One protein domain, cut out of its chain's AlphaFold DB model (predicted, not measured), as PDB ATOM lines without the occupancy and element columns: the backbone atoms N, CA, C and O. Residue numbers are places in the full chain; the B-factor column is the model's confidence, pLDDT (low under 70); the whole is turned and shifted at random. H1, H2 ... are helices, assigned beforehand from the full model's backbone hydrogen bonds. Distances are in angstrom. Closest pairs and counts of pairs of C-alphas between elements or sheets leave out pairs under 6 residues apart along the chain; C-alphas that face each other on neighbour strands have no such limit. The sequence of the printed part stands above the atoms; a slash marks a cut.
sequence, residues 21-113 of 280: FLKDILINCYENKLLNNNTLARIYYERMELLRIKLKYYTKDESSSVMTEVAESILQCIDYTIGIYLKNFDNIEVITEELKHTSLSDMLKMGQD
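Overview. This is residues 21 to 113 of the 280 residues of an uncharacterized protein of Clostridium sp. L74 (UniProt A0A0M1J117). Two long helices, H2 and H3, cross as a lopsided X, and the three shorter helices H1, H4 and H5 sit around the wider opening, between the first part of H2 and the last part of H3. The link of residues 59 to 67 joins the long helices at the other end of the long axis. The printed part has 93 residues with five named helices, H1 to H5 in chain order, and no named strand; the class is all helix. It is compact, with a radius of gyration of the C-alphas of 13.9 A, and only just elongated, spanning 42 by 28 by 20 A.

Arrangement. Begin with H2, residues 37 to 58, and H3, residues 68 to 87, the two hubs. They touch at a steep tilt of 58 degrees, opposite ways; look at Leu 51 and Leu 75, their closest C-alphas, 6.0 A apart. H5, residues 104 to 113, touches H3 about perpendicular at 78 degrees, with the C-alphas of Tyr 85 and Gly 111 closest at 4.5 A. H5 also touches H2, closest at Glu 46 and Leu 104, C-alphas 6.3 A apart. H1, residues 21 to 31, touches H3 with the C-alphas of Leu 22 and Gly 83 closest, 5.0 A apart, and is apart from H5. H4, residues 92 to 101, only just touches H2, with 3 pairs of C-alphas within 8 A, the closest those of Thr 39 and Lys 100 at 6.3 A. The helix packing is mostly crossed, with no touching pair at a shallow tilt. In H1, H2, H3, H4 and H5 every O i to N i+4 pair is within hydrogen-bond range.

Along the chain. Find C-alpha 37 at (353.190, 274.523, 245.280); from there H2 runs 31.2 A to C-alpha 58. H3 starts at (370.612, 293.511, 235.247) and measures 28.1 A. H1 is 15.4 A long, H4 and H5 14.2 A each; H5 ends at C-alpha 113, (354.249, 302.640, 255.159).

Size, cuts and confidence. The two C-alphas farthest apart, those of Asn 32 and Glu 62, are 43.7 A apart. The printed part has no cut and no long link. No printed residue has a pLDDT under 70.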
ATOM      1  N   PHE A  21     365.147 287.793 254.565       94.00
ATOM      2  CA  PHE A  21     364.040 287.334 255.416       94.00
ATOM      3  C   PHE A  21     362.891 286.660 254.649       94.00
ATOM      4  O   PHE A  21     362.506 285.534 254.965       94.00
ATOM      5  N   LEU A  22     362.362 287.310 253.600       95.19
ATOM      6  CA  LEU A  22     361.266 286.752 252.794       95.19
ATOM      7  C   LEU A  22     361.654 285.402 252.175       95.19
ATOM      8  O   LEU A  22     360.868 284.456 252.194       95.19
ATOM      9  N   LYS A  23     362.865 285.306 251.623       93.75
ATOM     10  CA  LYS A  23     363.364 284.081 250.994       93.75
ATOM     11  C   LYS A  23     363.478 282.957 252.022       93.75
ATOM     12  O   LYS A  23     362.989 281.857 251.761       93.75
ATOM     13  N   ASP A  24     364.080 283.234 253.172       93.69
ATOM     14  CA  ASP A  24     364.304 282.232 254.211       93.69
ATOM     15  C   ASP A  24     362.979 281.715 254.788       93.69
ATOM     16  O   ASP A  24     362.795 280.508 254.955       93.69
ATOM     17  N   ILE A  25     362.009 282.611 254.992       93.69
ATOM     18  CA  ILE A  25     360.646 282.262 255.404       93.69
ATOM     19  C   ILE A  25     359.958 281.374 254.366       93.69
ATOM     20  O   ILE A  25     359.350 280.367 254.727       93.69
ATOM     21  N   LEU A  26     360.044 281.707 253.075       94.69
ATOM     22  CA  LEU A  26     359.414 280.902 252.024       94.69
ATOM     23  C   LEU A  26     360.000 279.487 251.967       94.69
ATOM     24  O   LEU A  26     359.241 278.523 251.839       94.69
ATOM     25  N   ILE A  27     361.325 279.360 252.103       92.81
ATOM     26  CA  ILE A  27     362.015 278.064 252.179       92.81
ATOM     27  C   ILE A  27     361.529 277.293 253.406       92.81
ATOM     28  O   ILE A  27     361.048 276.167 253.272       92.81
ATOM     29  N   ASN A  28     361.571 277.915 254.585       92.75
ATOM     30  CA  ASN A  28     361.178 277.276 255.836       92.75
ATOM     31  C   ASN A  28     359.722 276.790 255.802       92.75
ATOM     32  O   ASN A  28     359.434 275.637 256.132       92.75
ATOM     33  N   CYS A  29     358.800 277.635 255.347       92.31
ATOM     34  CA  CYS A  29     357.391 277.289 255.239       92.31
ATOM     35  C   CYS A  29     357.141 276.159 254.229       92.31
ATOM     36  O   CYS A  29     356.249 275.334 254.434       92.31
ATOM     37  N   TYR A  30     357.915 276.088 253.145       91.50
ATOM     38  CA  TYR A  30     357.807 275.001 252.176       91.50
ATOM     39  C   TYR A  30     358.342 273.673 252.726       91.50
ATOM     40  O   TYR A  30     357.652 272.654 252.650       91.50
ATOM     41  N   GLU A  31     359.528 273.681 253.337       91.75
ATOM     42  CA  GLU A  31     360.145 272.491 253.941       91.75
ATOM     43  C   GLU A  31     359.272 271.895 255.052       91.75
ATOM     44  O   GLU A  31     359.121 270.676 255.153       91.75
ATOM     45  N   ASN A  32     358.606 272.758 255.825       91.12
ATOM     46  CA  ASN A  32     357.662 272.361 256.869       91.12
ATOM     47  C   ASN A  32     356.241 272.074 256.345       91.12
ATOM     48  O   ASN A  32     355.337 271.814 257.138       91.12
ATOM     49  N   LYS A  33     356.023 272.079 255.020       92.50
ATOM     50  CA  LYS A  33     354.726 271.815 254.360       92.50
ATOM     51  C   LYS A  33     353.597 272.764 254.792       92.50
ATOM     52  O   LYS A  33     352.419 272.424 254.673       92.50
ATOM     53  N   LEU A  34     353.953 273.953 255.274       92.56
ATOM     54  CA  LEU A  34     353.027 275.029 255.632       92.56
ATOM     55  C   LEU A  34     352.511 275.761 254.385       92.56
ATOM     56  O   LEU A  34     351.363 276.215 254.355       92.56
ATOM     57  N   LEU A  35     353.336 275.815 253.334       94.06
ATOM     58  CA  LEU A  35     352.976 276.298 252.002       94.06
ATOM     59  C   LEU A  35     352.976 275.156 250.985       94.06
ATOM     60  O   LEU A  35     353.794 274.240 251.043       94.06
ATOM     61  N   ASN A  36     352.054 275.230 250.027       93.31
ATOM     62  CA  ASN A  36     351.972 274.289 248.914       93.31
ATOM     63  C   ASN A  36     352.493 274.921 247.610       93.31
ATOM     64  O   ASN A  36     352.677 276.137 247.512       93.31
ATOM     65  N   ASN A  37     352.679 274.089 246.583       94.88
ATOM     66  CA  ASN A  37     353.190 274.523 245.280       94.88
ATOM     67  C   ASN A  37     352.327 275.604 244.612       94.88
ATOM     68  O   ASN A  37     352.868 276.463 243.922       94.88
ATOM     69  N   ASN A  38     351.005 275.594 244.823       95.12
ATOM     70  CA  ASN A  38     350.118 276.599 244.236       95.12
ATOM     71  C   ASN A  38     350.347 277.973 244.876       95.12
ATOM     72  O   ASN A  38     350.419 278.972 244.164       95.12
ATOM     73  N   THR A  39     350.507 278.028 246.201       94.94
ATOM     74  CA  THR A  39     350.809 279.279 246.906       94.94
ATOM     75  C   THR A  39     352.182 279.816 246.508       94.94
ATOM     76  O   THR A  39     352.298 280.999 246.203       94.94
ATOM     77  N   LEU A  40     353.204 278.958 246.422       95.31
ATOM     78  CA  LEU A  40     354.535 279.378 245.967       95.31
ATOM     79  C   LEU A  40     354.531 279.886 244.521       95.31
ATOM     80  O   LEU A  40     355.137 280.917 244.237       95.31
ATOM     81  N   ALA A  41     353.823 279.205 243.615       96.12
ATOM     82  CA  ALA A  41     353.692 279.647 242.228       96.12
ATOM     83  C   ALA A  41     352.991 281.010 242.129       96.12
ATOM     84  O   ALA A  41     353.423 281.864 241.353       96.12
ATOM     85  N   ARG A  42     351.951 281.242 242.947       97.06
ATOM     86  CA  ARG A  42     351.288 282.547 243.043       97.06
ATOM     87  C   ARG A  42     352.253 283.629 243.523       97.06
ATOM     88  O   ARG A  42     352.378 284.647 242.857       97.06
ATOM     89  N   ILE A  43     352.949 283.398 244.638       97.25
ATOM     90  CA  ILE A  43     353.924 284.343 245.211       97.25
ATOM     91  C   ILE A  43     355.011 284.678 244.184       97.25
ATOM     92  O   ILE A  43     355.324 285.846 243.980       97.25
ATOM     93  N   TYR A  44     355.545 283.675 243.482       96.62
ATOM     94  CA  TYR A  44     356.524 283.894 242.420       96.62
ATOM     95  C   TYR A  44     355.967 284.782 241.296       96.62
ATOM     96  O   TYR A  44     356.621 285.745 240.899       96.62
ATOM     97  N   TYR A  45     354.755 284.495 240.810       97.88
ATOM     98  CA  TYR A  45     354.112 285.293 239.763       97.88
ATOM     99  C   TYR A  45     353.855 286.738 240.210       97.88
ATOM    100  O   TYR A  45     354.225 287.672 239.501       97.88
ATOM    101  N   GLU A  46     353.283 286.932 241.401       98.31
ATOM    102  CA  GLU A  46     353.029 288.262 241.964       98.31
ATOM    103  C   GLU A  46     354.331 289.051 242.151       98.31
ATOM    104  O   GLU A  46     354.386 290.229 241.812       98.31
ATOM    105  N   ARG A  47     355.409 288.402 242.606       97.56
ATOM    106  CA  ARG A  47     356.728 289.028 242.774       97.56
ATOM    107  C   ARG A  47     357.299 289.517 241.441       97.56
ATOM    108  O   ARG A  47     357.823 290.628 241.371       97.56
ATOM    109  N   MET A  48     357.164 288.730 240.371       97.81
ATOM    110  CA  MET A  48     357.581 289.141 239.022       97.81
ATOM    111  C   MET A  48     356.710 290.273 238.464       97.81
ATOM    112  O   MET A  48     357.225 291.176 237.804       97.81
ATOM    113  N   GLU A  49     355.411 290.270 238.760       97.88
ATOM    114  CA  GLU A  49     354.512 291.349 238.355       97.88
ATOM    115  C   GLU A  49     354.826 292.662 239.089       97.88
ATOM    116  O   GLU A  49     354.878 293.722 238.463       97.88
ATOM    117  N   LEU A  50     355.136 292.605 240.389       98.06
ATOM    118  CA  LEU A  50     355.603 293.768 241.151       98.06
ATOM    119  C   LEU A  50     356.920 294.321 240.603       98.06
ATOM    120  O   LEU A  50     357.052 295.538 240.458       98.06
ATOM    121  N   LEU A  51     357.867 293.447 240.246       97.44
ATOM    122  CA  LEU A  51     359.118 293.846 239.601       97.44
ATOM    123  C   LEU A  51     358.844 294.569 238.279       97.44
ATOM    124  O   LEU A  51     359.358 295.666 238.059       97.44
ATOM    125  N   ARG A  52     357.979 294.008 237.426       95.88
ATOM    126  CA  ARG A  52     357.571 294.628 236.156       95.88
ATOM    127  C   ARG A  52     356.962 296.013 236.376       95.88
ATOM    128  O   ARG A  52     357.311 296.956 235.666       95.88
ATOM    129  N   ILE A  53     356.059 296.144 237.349       95.56
ATOM    130  CA  ILE A  53     355.410 297.415 237.686       95.56
ATOM    131  C   ILE A  53     356.449 298.433 238.172       95.56
ATOM    132  O   ILE A  53     356.484 299.546 237.650       95.56
ATOM    133  N   LYS A  54     357.324 298.074 239.120       95.31
ATOM    134  CA  LYS A  54     358.358 298.992 239.623       95.31
ATOM    135  C   LYS A  54     359.363 299.400 238.551       95.31
ATOM    136  O   LYS A  54     359.708 300.574 238.493       95.31
ATOM    137  N   LEU A  55     359.783 298.482 237.682       95.19
ATOM    138  CA  LEU A  55     360.662 298.800 236.554       95.19
ATOM    139  C   LEU A  55     360.021 299.810 235.606       95.19
ATOM    140  O   LEU A  55     360.679 300.760 235.195       95.19
ATOM    141  N   LYS A  56     358.721 299.656 235.329       94.00
ATOM    142  CA  LYS A  56     357.952 300.622 234.540       94.00
ATOM    143  C   LYS A  56     357.966 302.015 235.176       94.00
ATOM    144  O   LYS A  56     358.138 303.008 234.478       94.00
ATOM    145  N   TYR A  57     357.810 302.097 236.499       93.31
ATOM    146  CA  TYR A  57     357.932 303.364 237.223       93.31
ATOM    147  C   TYR A  57     359.356 303.929 237.169       93.31
ATOM    148  O   TYR A  57     359.523 305.120 236.916       93.31
ATOM    149  N   TYR A  58     360.370 303.085 237.364       91.31
ATOM    150  CA  TYR A  58     361.779 303.476 237.364       91.31
ATOM    151  C   TYR A  58     362.216 304.062 236.016       91.31
ATOM    152  O   TYR A  58     362.831 305.125 235.965       91.31
ATOM    153  N   THR A  59     361.835 303.421 234.906       92.25
ATOM    154  CA  THR A  59     362.128 303.912 233.549       92.25
ATOM    155  C   THR A  59     361.168 304.999 233.077       92.25
ATOM    156  O   THR A  59     361.282 305.440 231.936       92.25
ATOM    157  N   LYS A  60     360.203 305.417 233.911       91.25
ATOM    158  CA  LYS A  60     359.101 306.326 233.545       91.25
ATOM    159  C   LYS A  60     358.309 305.862 232.315       91.25
ATOM    160  O   LYS A  60     357.728 306.679 231.612       91.25
ATOM    161  N   ASP A  61     358.281 304.553 232.066       88.25
ATOM    162  CA  ASP A  61     357.730 303.926 230.856       88.25
ATOM    163  C   ASP A  61     358.405 304.374 229.541       88.25
ATOM    164  O   ASP A  61     357.871 304.160 228.455       88.25
ATOM    165  N   GLU A  62     359.588 304.990 229.616       87.56
ATOM    166  CA  GLU A  62     360.335 305.485 228.450       87.56
ATOM    167  C   GLU A  62     361.286 304.425 227.871       87.56
ATOM    168  O   GLU A  62     361.773 304.563 226.750       87.56
ATOM    169  N   SER A  63     361.548 303.349 228.622       86.12
ATOM    170  CA  SER A  63     362.428 302.251 228.215       86.12
ATOM    171  C   SER A  63     361.861 300.890 228.605       86.12
ATOM    172  O   SER A  63     361.363 300.699 229.717       86.12
ATOM    173  N   SER A  64     362.016 299.924 227.696       80.69
ATOM    174  CA  SER A  64     361.702 298.507 227.903       80.69
ATOM    175  C   SER A  64     362.894 297.680 228.400       80.69
ATOM    176  O   SER A  64     362.765 296.468 228.556       80.69
ATOM    177  N   SER A  65     364.060 298.298 228.601       86.81
ATOM    178  CA  SER A  65     365.281 297.629 229.061       86.81
ATOM    179  C   SER A  65     365.954 298.398 230.191       86.81
ATOM    180  O   SER A  65     366.034 299.628 230.154       86.81
ATOM    181  N   VAL A  66     366.497 297.652 231.148       91.69
ATOM    182  CA  VAL A  66     367.369 298.140 232.219       91.69
ATOM    183  C   VAL A  66     368.598 297.243 232.313       91.69
ATOM    184  O   VAL A  66     368.603 296.132 231.780       91.69
ATOM    185  N   MET A  67     369.634 297.722 232.993       94.69
ATOM    186  CA  MET A  67     370.760 296.884 233.389       94.69
ATOM    187  C   MET A  67     370.305 295.801 234.380       94.69
ATOM    188  O   MET A  67     369.367 296.023 235.150       94.69
ATOM    189  N   THR A  68     370.958 294.638 234.363       94.75
ATOM    190  CA  THR A  68     370.612 293.511 235.247       94.75
ATOM    191  C   THR A  68     370.714 293.914 236.715       94.75
ATOM    192  O   THR A  68     369.803 293.636 237.484       94.75
ATOM    193  N   GLU A  69     371.747 294.674 237.066       95.31
ATOM    194  CA  GLU A  69     372.014 295.169 238.416       95.31
ATOM    195  C   GLU A  69     370.864 296.056 238.929       95.31
ATOM    196  O   GLU A  69     370.471 295.982 240.092       95.31
ATOM    197  N   VAL A  70     370.252 296.852 238.043       94.50
ATOM    198  CA  VAL A  70     369.079 297.681 238.376       94.50
ATOM    199  C   VAL A  70     367.850 296.807 238.631       94.50
ATOM    200  O   VAL A  70     367.091 297.059 239.567       94.50
ATOM    201  N   ALA A  71     367.635 295.773 237.814       95.44
ATOM    202  CA  ALA A  71     366.528 294.842 238.018       95.44
ATOM    203  C   ALA A  71     366.690 294.036 239.319       95.44
ATOM    204  O   ALA A  71     365.710 293.847 240.040       95.44
ATOM    205  N   GLU A  72     367.910 293.602 239.632       95.81
ATOM    206  CA  GLU A  72     368.249 292.890 240.867       95.81
ATOM    207  C   GLU A  72     368.043 293.773 242.101       95.81
ATOM    208  O   GLU A  72     367.343 293.354 243.022       95.81
ATOM    209  N   SER A  73     368.529 295.018 242.088       95.69
ATOM    210  CA  SER A  73     368.318 295.966 243.192       95.69
ATOM    211  C   SER A  73     366.829 296.282 243.411       95.69
ATOM    212  O   SER A  73     366.340 296.280 244.543       95.69
ATOM    213  N   ILE A  74     366.037 296.461 242.344       96.88
ATOM    214  CA  ILE A  74     364.583 296.672 242.484       96.88
ATOM    215  C   ILE A  74     363.887 295.426 243.047       96.88
ATOM    216  O   ILE A  74     362.943 295.549 243.834       96.88
ATOM    217  N   LEU A  75     364.334 294.228 242.669       97.12
ATOM    218  CA  LEU A  75     363.803 292.985 243.219       97.12
ATOM    219  C   LEU A  75     364.154 292.833 244.706       97.12
ATOM    220  O   LEU A  75     363.271 292.511 245.499       97.12
ATOM    221  N   GLN A  76     365.391 293.148 245.095       96.56
ATOM    222  CA  GLN A  76     365.818 293.184 246.494       96.56
ATOM    223  C   GLN A  76     365.017 294.212 247.298       96.56
ATOM    224  O   GLN A  76     364.569 293.921 248.402       96.56
ATOM    225  N   CYS A  77     364.733 295.382 246.722       97.12
ATOM    226  CA  CYS A  77     363.840 296.367 247.322       97.12
ATOM    227  C   CYS A  77     362.443 295.791 247.607       97.12
ATOM    228  O   CYS A  77     361.903 296.024 248.691       97.12
ATOM    229  N   ILE A  78     361.851 295.062 246.657       98.06
ATOM    230  CA  ILE A  78     360.538 294.422 246.839       98.06
ATOM    231  C   ILE A  78     360.601 293.406 247.982       98.06
ATOM    232  O   ILE A  78     359.769 293.463 248.888       98.06
ATOM    233  N   ASP A  79     361.603 292.529 247.963       97.62
ATOM    234  CA  ASP A  79     361.756 291.468 248.958       97.62
ATOM    235  C   ASP A  79     362.004 292.017 250.357       97.62
ATOM    236  O   ASP A  79     361.344 291.590 251.300       97.62
ATOM    237  N   TYR A  80     362.902 292.997 250.482       97.62
ATOM    238  CA  TYR A  80     363.196 293.668 251.741       97.62
ATOM    239  C   TYR A  80     361.943 294.334 252.309       97.62
ATOM    240  O   TYR A  80     361.594 294.127 253.465       97.62
ATOM    241  N   THR A  81     361.203 295.069 251.477       98.06
ATOM    242  CA  THR A  81     359.991 295.783 251.908       98.06
ATOM    243  C   THR A  81     358.891 294.832 252.381       98.06
ATOM    244  O   THR A  81     358.239 295.091 253.391       98.06
ATOM    245  N   ILE A  82     358.680 293.720 251.673       98.12
ATOM    246  CA  ILE A  82     357.747 292.674 252.114       98.12
ATOM    247  C   ILE A  82     358.281 292.004 253.387       98.12
ATOM    248  O   ILE A  82     357.506 291.730 254.300       98.12
ATOM    249  N   GLY A  83     359.595 291.789 253.481       96.81
ATOM    250  CA  GLY A  83     360.267 291.291 254.677       96.81
ATOM    251  C   GLY A  83     359.965 292.145 255.909       96.81
ATOM    252  O   GLY A  83     359.511 291.594 256.905       96.81
ATOM    253  N   ILE A  84     360.104 293.473 255.815       96.06
ATOM    254  CA  ILE A  84     359.746 294.423 256.888       96.06
ATOM    255  C   ILE A  84     358.311 294.210 257.368       96.06
ATOM    256  O   ILE A  84     358.053 294.168 258.568       96.06
ATOM    257  N   TYR A  85     357.366 294.060 256.440       97.44
ATOM    258  CA  TYR A  85     355.977 293.800 256.802       97.44
ATOM    259  C   TYR A  85     355.816 292.470 257.551       97.44
ATOM    260  O   TYR A  85     355.144 292.423 258.579       97.44
ATOM    261  N   LEU A  86     356.448 291.398 257.068       95.94
ATOM    262  CA  LEU A  86     356.331 290.072 257.671       95.94
ATOM    263  C   LEU A  86     357.031 289.965 259.036       95.94
ATOM    264  O   LEU A  86     356.568 289.211 259.889       95.94
ATOM    265  N   LYS A  87     358.100 290.735 259.271       93.00
ATOM    266  CA  LYS A  87     358.803 290.801 260.566       93.00
ATOM    267  C   LYS A  87     357.945 291.381 261.699       93.00
ATOM    268  O   LYS A  87     358.271 291.167 262.858       93.00
ATOM    269  N   ASN A  88     356.825 292.046 261.400       90.94
ATOM    270  CA  ASN A  88     355.878 292.507 262.425       90.94
ATOM    271  C   ASN A  88     355.068 291.376 263.085       90.94
ATOM    272  O   ASN A  88     354.255 291.649 263.969       90.94
ATOM    273  N   PHE A  89     355.222 290.131 262.634       91.44
ATOM    274  CA  PHE A  89     354.530 288.984 263.206       91.44
ATOM    275  C   PHE A  89     355.507 288.095 263.973       91.44
ATOM    276  O   PHE A  89     356.480 287.604 263.412       91.44
ATOM    277  N   ASP A  90     355.180 287.795 265.229       84.12
ATOM    278  CA  ASP A  90     356.056 287.028 266.130       84.12
ATOM    279  C   ASP A  90     356.019 285.503 265.900       84.12
ATOM    280  O   ASP A  90     356.725 284.742 266.564       84.12
ATOM    281  N   ASN A  91     355.154 285.019 265.000       86.12
ATOM    282  CA  ASN A  91     354.907 283.591 264.806       86.12
ATOM    283  C   ASN A  91     354.793 283.215 263.320       86.12
ATOM    284  O   ASN A  91     354.014 283.800 262.562       86.12
ATOM    285  N   ILE A  92     355.522 282.160 262.942       88.81
ATOM    286  CA  ILE A  92     355.569 281.587 261.592       88.81
ATOM    287  C   ILE A  92     354.194 281.161 261.061       88.81
ATOM    288  O   ILE A  92     353.943 281.214 259.858       88.81
ATOM    289  N   GLU A  93     353.280 280.764 261.943       90.31
ATOM    290  CA  GLU A  93     351.912 280.378 261.599       90.31
ATOM    291  C   GLU A  93     351.122 281.586 261.087       90.31
ATOM    292  O   GLU A  93     350.421 281.480 260.085       90.31
ATOM    293  N   VAL A  94     351.295 282.752 261.718       93.00
ATOM    294  CA  VAL A  94     350.654 284.006 261.293       93.00
ATOM    295  C   VAL A  94     351.249 284.473 259.968       93.00
ATOM    296  O   VAL A  94     350.503 284.754 259.034       93.00
ATOM    297  N   ILE A  95     352.580 284.445 259.841       94.81
ATOM    298  CA  ILE A  95     353.277 284.746 258.580       94.81
ATOM    299  C   ILE A  95     352.782 283.842 257.446       94.81
ATOM    300  O   ILE A  95     352.555 284.299 256.329       94.81
ATOM    301  N   THR A  96     352.591 282.551 257.721       94.31
ATOM    302  CA  THR A  96     352.090 281.584 256.738       94.31
ATOM    303  C   THR A  96     350.684 281.948 256.262       94.31
ATOM    304  O   THR A  96     350.410 281.866 255.063       94.31
ATOM    305  N   GLU A  97     349.784 282.318 257.173       95.31
ATOM    306  CA  GLU A  97     348.421 282.709 256.807       95.31
ATOM    307  C   GLU A  97     348.410 284.002 255.985       95.31
ATOM    308  O   GLU A  97     347.735 284.054 254.955       95.31
ATOM    309  N   GLU A  98     349.244 284.981 256.336       96.88
ATOM    310  CA  GLU A  98     349.452 286.180 255.517       96.88
ATOM    311  C   GLU A  98     349.950 285.815 254.114       96.88
ATOM    312  O   GLU A  98     349.343 286.195 253.114       96.88
ATOM    313  N   LEU A  99     350.985 284.976 254.010       96.50
ATOM    314  CA  LEU A  99     351.515 284.502 252.727       96.50
ATOM    315  C   LEU A  99     350.496 283.710 251.899       96.50
ATOM    316  O   LEU A  99     350.665 283.607 250.685       96.50
ATOM    317  N   LYS A 100     349.447 283.138 252.509       96.31
ATOM    318  CA  LYS A 100     348.357 282.437 251.810       96.31
ATOM    319  C   LYS A 100     347.228 283.364 251.394       96.31
ATOM    320  O   LYS A 100     346.654 283.135 250.327       96.31
ATOM    321  N   HIS A 101     346.909 284.385 252.175       96.12
ATOM    322  CA  HIS A 101     345.650 285.115 252.025       96.12
ATOM    323  C   HIS A 101     345.808 286.574 251.603       96.12
ATOM    324  O   HIS A 101     344.871 287.122 251.023       96.12
ATOM    325  N   THR A 102     346.988 287.153 251.786       97.25
ATOM    326  CA  THR A 102     347.287 288.543 251.438       97.25
ATOM    327  C   THR A 102     348.107 288.597 250.149       97.25
ATOM    328  O   THR A 102     348.979 287.757 249.910       97.25
ATOM    329  N   SER A 103     347.800 289.562 249.275       97.50
ATOM    330  CA  SER A 103     348.554 289.759 248.033       97.50
ATOM    331  C   SER A 103     349.915 290.394 248.323       97.50
ATOM    332  O   SER A 103     350.025 291.247 249.208       97.50
ATOM    333  N   LEU A 104     350.951 290.063 247.547       98.00
ATOM    334  CA  LEU A 104     352.258 290.708 247.714       98.00
ATOM    335  C   LEU A 104     352.196 292.217 247.453       98.00
ATOM    336  O   LEU A 104     353.000 292.962 248.003       98.00
ATOM    337  N   SER A 105     351.247 292.687 246.635       98.19
ATOM    338  CA  SER A 105     351.035 294.121 246.415       98.19
ATOM    339  C   SER A 105     350.575 294.834 247.687       98.19
ATOM    340  O   SER A 105     351.038 295.942 247.963       98.19
ATOM    341  N   ASP A 106     349.677 294.220 248.459       98.38
ATOM    342  CA  ASP A 106     349.220 294.783 249.732       98.38
ATOM    343  C   ASP A 106     350.336 294.735 250.778       98.38
ATOM    344  O   ASP A 106     350.594 295.745 251.432       98.38
ATOM    345  N   MET A 107     351.065 293.615 250.864       98.50
ATOM    346  CA  MET A 107     352.236 293.491 251.741       98.50
ATOM    347  C   MET A 107     353.301 294.542 251.419       98.50
ATOM    348  O   MET A 107     353.822 295.190 252.323       98.50
ATOM    349  N   LEU A 108     353.594 294.755 250.131       98.38
ATOM    350  CA  LEU A 108     354.548 295.764 249.681       98.38
ATOM    351  C   LEU A 108     354.110 297.162 250.132       98.38
ATOM    352  O   LEU A 108     354.922 297.918 250.653       98.38
ATOM    353  N   LYS A 109     352.827 297.501 249.971       98.25
ATOM    354  CA  LYS A 109     352.288 298.797 250.397       98.25
ATOM    355  C   LYS A 109     352.385 298.987 251.914       98.25
ATOM    356  O   LYS A 109     352.834 300.036 252.366       98.25
ATOM    357  N   MET A 110     352.003 297.975 252.695       98.38
ATOM    358  CA  MET A 110     352.110 298.019 254.157       98.38
ATOM    359  C   MET A 110     353.574 298.138 254.606       98.38
ATOM    360  O   MET A 110     353.882 298.952 255.474       98.38
ATOM    361  N   GLY A 111     354.485 297.402 253.967       98.12
ATOM    362  CA  GLY A 111     355.928 297.506 254.187       98.12
ATOM    363  C   GLY A 111     356.476 298.906 253.903       98.12
ATOM    364  O   GLY A 111     357.244 299.440 254.697       98.12
ATOM    365  N   GLN A 112     356.032 299.550 252.820       97.88
ATOM    366  CA  GLN A 112     356.419 300.930 252.499       97.88
ATOM    367  C   GLN A 112     355.971 301.925 253.573       97.88
ATOM    368  O   GLN A 112     356.728 302.825 253.933       97.88
ATOM    369  N   ASP A 113     354.751 301.775 254.090       98.12
ATOM    370  CA  ASP A 113     354.249 302.640 255.159       98.12
ATOM    371  C   ASP A 113     355.050 302.440 256.460       98.12
ATOM    372  O   ASP A 113     355.371 303.413 257.148       98.12
TER     373      ASP A 113